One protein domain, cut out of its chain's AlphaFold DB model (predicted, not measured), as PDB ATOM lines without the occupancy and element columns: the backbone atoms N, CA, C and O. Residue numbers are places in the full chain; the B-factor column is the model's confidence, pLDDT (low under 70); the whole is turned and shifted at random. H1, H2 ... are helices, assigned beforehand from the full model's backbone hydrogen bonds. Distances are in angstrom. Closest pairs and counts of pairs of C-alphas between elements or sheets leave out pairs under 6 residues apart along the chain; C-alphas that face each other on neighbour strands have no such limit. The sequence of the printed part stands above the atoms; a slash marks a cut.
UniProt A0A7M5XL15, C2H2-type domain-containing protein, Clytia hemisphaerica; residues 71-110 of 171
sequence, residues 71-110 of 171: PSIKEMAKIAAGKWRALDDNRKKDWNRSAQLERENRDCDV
ATOM      1  N   PRO A  71      25.452  11.246  46.207       79.06
ATOM      2  CA  PRO A  71      25.448  12.385  45.302       79.06
ATOM      3  C   PRO A  71      25.764  11.951  43.873       79.06
ATOM      4  O   PRO A  71      26.509  11.002  43.619       79.06
ATOM      5  N   SER A  72      25.182  12.667  42.918       88.56
ATOM      6  CA  SER A  72      25.369  12.419  41.496       88.56
ATOM      7  C   SER A  72      26.833  12.596  41.092       88.56
ATOM      8  O   SER A  72      27.562  13.422  41.645       88.56
ATOM      9  N   ILE A  73      27.251  11.897  40.034       85.38
ATOM     10  CA  ILE A  73      28.583  12.042  39.423       85.38
ATOM     11  C   ILE A  73      28.898  13.521  39.135       85.38
ATOM     12  O   ILE A  73      30.007  13.987  39.391       85.38
ATOM     13  N   LYS A  74      27.906  14.292  38.665       87.12
ATOM     14  CA  LYS A  74      28.065  15.730  38.384       87.12
ATOM     15  C   LYS A  74      28.327  16.553  39.650       87.12
ATOM     16  O   LYS A  74      29.075  17.526  39.599       87.12
ATOM     17  N   GLU A  75      27.728  16.180  40.774       85.75
ATOM     18  CA  GLU A  75      27.905  16.858  42.064       85.75
ATOM     19  C   GLU A  75      29.275  16.526  42.657       85.75
ATOM     20  O   GLU A  75      30.006  17.432  43.057       85.75
ATOM     21  N   MET A  76      29.683  15.256  42.596       85.44
ATOM     22  CA  MET A  76      31.023  14.825  43.006       85.44
ATOM     23  C   MET A  76      32.122  15.522  42.192       85.44
ATOM     24  O   MET A  76      33.098  16.004  42.764       85.44
ATOM     25  N   ALA A  77      31.936  15.671  40.876       89.19
ATOM     26  CA  ALA A  77      32.859  16.409  40.014       89.19
ATOM     27  C   ALA A  77      32.976  17.892  40.394       89.19
ATOM     28  O   ALA A  77      34.089  18.418  40.453       89.19
ATOM     29  N   LYS A  78      31.860  18.564  40.711       91.38
ATOM     30  CA  LYS A  78      31.878  19.961  41.183       91.38
ATOM     31  C   LYS A  78      32.622  20.099  42.512       91.38
ATOM     32  O   LYS A  78      33.474  20.977  42.636       91.38
ATOM     33  N   ILE A  79      32.343  19.215  43.471       88.69
ATOM     34  CA  ILE A  79      32.986  19.218  44.793       88.69
ATOM     35  C   ILE A  79      34.492  18.970  44.660       88.69
ATOM     36  O   ILE A  79      35.295  19.725  45.209       88.69
ATOM     37  N   ALA A  80      34.894  17.950  43.900       89.94
ATOM     38  CA  ALA A  80      36.299  17.630  43.683       89.94
ATOM     39  C   ALA A  80      37.037  18.755  42.942       89.94
ATOM     40  O   ALA A  80      38.125  19.149  43.353       89.94
ATOM     41  N   ALA A  81      36.442  19.342  41.901       89.94
ATOM     42  CA  ALA A  81      37.047  20.469  41.196       89.94
ATOM     43  C   ALA A  81      37.184  21.714  42.092       89.94
ATOM     44  O   ALA A  81      38.184  22.423  42.007       89.94
ATOM     45  N   GLY A  82      36.204  21.981  42.962       91.81
ATOM     46  CA  GLY A  82      36.282  23.053  43.959       91.81
ATOM     47  C   GLY A  82      37.434  22.837  44.939       91.81
ATOM     48  O   GLY A  82      38.292  23.706  45.084       91.81
ATOM     49  N   LYS A  83      37.518  21.640  45.534       91.50
ATOM     50  CA  LYS A  83      38.601  21.284  46.461       91.50
ATOM     51  C   LYS A  83      39.975  21.308  45.792       91.50
ATOM     52  O   LYS A  83      40.925  21.758  46.412       91.50
ATOM     53  N   TRP A  84      40.083  20.884  44.533       88.69
ATOM     54  CA  TRP A  84      41.345  20.906  43.789       88.69
ATOM     55  C   TRP A  84      41.847  22.326  43.513       88.69
ATOM     56  O   TRP A  84      43.039  22.596  43.650       88.69
ATOM     57  N   ARG A  85      40.951  23.252  43.146       89.94
ATOM     58  CA  ARG A  85      41.318  24.665  42.939       89.94
ATOM     59  C   ARG A  85      41.777  25.340  44.230       89.94
ATOM     60  O   ARG A  85      42.635  26.208  44.164       89.94
ATOM     61  N   ALA A  86      41.230  24.919  45.369       92.06
ATOM     62  CA  ALA A  86      41.616  25.416  46.685       92.06
ATOM     63  C   ALA A  86      42.961  24.859  47.196       92.06
ATOM     64  O   ALA A  86      43.453  25.329  48.218       92.06
ATOM     65  N   LEU A  87      43.556  23.861  46.528       89.88
ATOM     66  CA  LEU A  87      44.893  23.376  46.875       89.88
ATOM     67  C   LEU A  87      45.970  24.346  46.382       89.88
ATOM     68  O   LEU A  87      45.886  24.879  45.271       89.88
ATOM     69  N   ASP A  88      47.021  24.504  47.182       92.19
ATOM     70  CA  ASP A  88      48.253  25.157  46.755       92.19
ATOM     71  C   ASP A  88      49.033  24.288  45.751       92.19
ATOM     72  O   ASP A  88      48.779  23.091  45.569       92.19
ATOM     73  N   ASP A  89      49.996  24.903  45.073       88.44
ATOM     74  CA  ASP A  89      50.729  24.249  43.992       88.44
ATOM     75  C   ASP A  89      51.695  23.161  44.472       88.44
ATOM     76  O   ASP A  89      51.934  22.204  43.731       88.44
ATOM     77  N   ASN A  90      52.201  23.237  45.708       88.69
ATOM     78  CA  ASN A  90      53.024  22.167  46.273       88.69
ATOM     79  C   ASN A  90      52.164  20.933  46.532       88.69
ATOM     80  O   ASN A  90      52.509  19.846  46.073       88.69
ATOM     81  N   ARG A  91      50.970  21.108  47.107       87.50
ATOM     82  CA  ARG A  91      50.010  20.008  47.257       87.50
ATOM     83  C   ARG A  91      49.604  19.409  45.918       87.50
ATOM     84  O   ARG A  91      49.536  18.188  45.799       87.50
ATOM     85  N   LYS A  92      49.370  20.213  44.874       87.69
ATOM     86  CA  LYS A  92      49.089  19.677  43.525       87.69
ATOM     87  C   LYS A  92      50.261  18.849  42.985       87.69
ATOM     88  O   LYS A  92      50.036  17.808  42.364       87.69
ATOM     89  N   LYS A  93      51.507  19.277  43.225       86.19
ATOM     90  CA  LYS A  93      52.713  18.505  42.878       86.19
ATOM     91  C   LYS A  93      52.811  17.209  43.680       86.19
ATOM     92  O   LYS A  93      53.140  16.186  43.085       86.19
ATOM     93  N   ASP A  94      52.466  17.218  44.962       88.88
ATOM     94  CA  ASP A  94      52.428  16.009  45.791       88.88
ATOM     95  C   ASP A  94      51.404  15.010  45.261       88.88
ATOM     96  O   ASP A  94      51.732  13.844  45.064       88.88
ATOM     97  N   TRP A  95      50.202  15.468  44.899       88.81
ATOM     98  CA  TRP A  95      49.197  14.623  44.247       88.81
ATOM     99  C   TRP A  95      49.687  14.035  42.921       88.81
ATOM    100  O   TRP A  95      49.433  12.864  42.636       88.81
ATOM    101  N   ASN A  96      50.422  14.808  42.118       84.94
ATOM    102  CA  ASN A  96      51.049  14.297  40.897       84.94
ATOM    103  C   ASN A  96      52.149  13.265  41.197       84.94
ATOM    104  O   ASN A  96      52.221  12.246  40.511       84.94
ATOM    105  N   ARG A  97      52.971  13.488  42.230       83.56
ATOM    106  CA  ARG A  97      54.003  12.542  42.677       83.56
ATOM    107  C   ARG A  97      53.377  11.249  43.188       83.56
ATOM    108  O   ARG A  97      53.796  10.174  42.782       83.56
ATOM    109  N   SER A  98      52.328  11.332  44.000       85.44
ATOM    110  CA  SER A  98      51.576  10.163  44.459       85.44
ATOM    111  C   SER A  98      50.924   9.409  43.299       85.44
ATOM    112  O   SER A  98      50.966   8.187  43.282       85.44
ATOM    113  N   ALA A  99      50.384  10.107  42.295       85.19
ATOM    114  CA  ALA A  99      49.844   9.470  41.091       85.19
ATOM    115  C   ALA A  99      50.916   8.775  40.239       85.19
ATOM    116  O   ALA A  99      50.624   7.797  39.551       85.19
ATOM    117  N   GLN A 100      52.146   9.291  40.248       81.12
ATOM    118  CA  GLN A 100      53.292   8.632  39.626       81.12
ATOM    119  C   GLN A 100      53.679   7.375  40.414       81.12
ATOM    120  O   GLN A 100      53.740   6.306  39.816       81.12
ATOM    121  N   LEU A 101      53.837   7.479  41.736       78.75
ATOM    122  CA  LEU A 101      54.176   6.347  42.604       78.75
ATOM    123  C   LEU A 101      53.115   5.246  42.565       78.75
ATOM    124  O   LEU A 101      53.452   4.075  42.585       78.75
ATOM    125  N   GLU A 102      51.828   5.583  42.493       76.69
ATOM    126  CA  GLU A 102      50.766   4.575  42.424       76.69
ATOM    127  C   GLU A 102      50.739   3.850  41.075       76.69
ATOM    128  O   GLU A 102      50.429   2.662  41.025       76.69
ATOM    129  N   ARG A 103      51.120   4.532  39.986       69.44
ATOM    130  CA  ARG A 103      51.365   3.867  38.701       69.44
ATOM    131  C   ARG A 103      52.568   2.950  38.782       69.44
ATOM    132  O   ARG A 103      52.467   1.808  38.368       69.44
ATOM    133  N   GLU A 104      53.666   3.438  39.344       68.94
ATOM    134  CA  GLU A 104      54.870   2.634  39.539       68.94
ATOM    135  C   GLU A 104      54.571   1.414  40.409       68.94
ATOM    136  O   GLU A 104      54.899   0.316  40.008       68.94
ATOM    137  N   ASN A 105      53.850   1.561  41.520       69.75
ATOM    138  CA  ASN A 105      53.474   0.448  42.391       69.75
ATOM    139  C   ASN A 105      52.494  -0.531  41.732       69.75
ATOM    140  O   ASN A 105      52.624  -1.731  41.941       69.75
ATOM    141  N   ARG A 106      51.536  -0.057  40.922       65.88
ATOM    142  CA  ARG A 106      50.632  -0.940  40.163       65.88
ATOM    143  C   ARG A 106      51.369  -1.696  39.053       65.88
ATOM    144  O   ARG A 106      51.018  -2.833  38.765       65.88
ATOM    145  N   ASP A 107      52.385  -1.075  38.460       56.09
ATOM    146  CA  ASP A 107      53.285  -1.714  37.498       56.09
ATOM    147  C   ASP A 107      54.342  -2.608  38.199       56.09
ATOM    148  O   ASP A 107      54.931  -3.477  37.558       56.09
ATOM    149  N   CYS A 108      54.552  -2.439  39.513       54.12
ATOM    150  CA  CYS A 108      55.566  -3.113  40.337       54.12
ATOM    151  C   CYS A 108      55.013  -4.203  41.275       54.12
ATOM    152  O   CYS A 108      55.650  -4.511  42.281       54.12
ATOM    153  N   ASP A 109      53.911  -4.871  40.923       52.50
ATOM    154  CA  ASP A 109      53.639  -6.208  41.492       52.50
ATOM    155  C   ASP A 109      54.538  -7.292  40.849       52.50
ATOM    156  O   ASP A 109      54.509  -8.468  41.204       52.50
ATOM    157  N   VAL A 110      55.401  -6.891  39.903       55.75
ATOM    158  CA  VAL A 110      56.369  -7.756  39.230       55.75
ATOM    159  C   VAL A 110      57.767  -7.479  39.763       55.75
ATOM    160  O   VAL A 110      58.547  -6.692  39.225       55.75
TER     161      VAL A 110
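This is residues 71 to 110 of the 171 residues of the protein "C2H2-type domain-containing protein" of Clytia hemisphaerica (UniProt A0A7M5XL15). Two helices, H1 and then the longer H2, make an open V, with residues 86 to 88 as the turn at its corner. The two arms spread away from that corner and the space between them is empty; residues 71 to 83 and 93 to 110, which include most of each helix, stand free. The printed part has 40 residues with two named helices, H1 then H2, and no named strand; the class is all helix. It is only just extended, close to loose, with a radius of gyration of the C-alphas of 13.6 A, and its outline is flat, spanning 38 by 26 by 8 A.

Start at Pro 71 and go on to C-alpha 73 at (28.583, 12.042, 39.423), where H1 begins; it holds residues 73 to 85 and measures 18.3 A from first to last C-alpha. Pass residues 86 to 88 and find C-alpha 89 at (50.729, 24.249, 43.992), where H2 begins. H2 holds residues 89 to 107, measures 26.9 A, and ends at C-alpha 107 at (53.285, -1.714, 37.498).

Look at Trp 84 and Lys 92: their C-alphas, the closest of H1 and H2, are 7.8 A apart, and the two helices are close but not clearly touching. Their lines stand at a steep tilt of 57 degrees. They run opposite ways, and their centres are 19.4 A apart. In both H1 and H2 you will find every O i to N i+4 pair within hydrogen-bond range.

The two C-alphas farthest apart are those of Glu 75 and Val 110, at 37.7 A. The printed part has no cut, and the link from H1 to H2 is tight, with 3 residues. In the B-factor column the mean pLDDT of the printed part is 82.0; look at residues 103 to 110 for the low confidence, under 70.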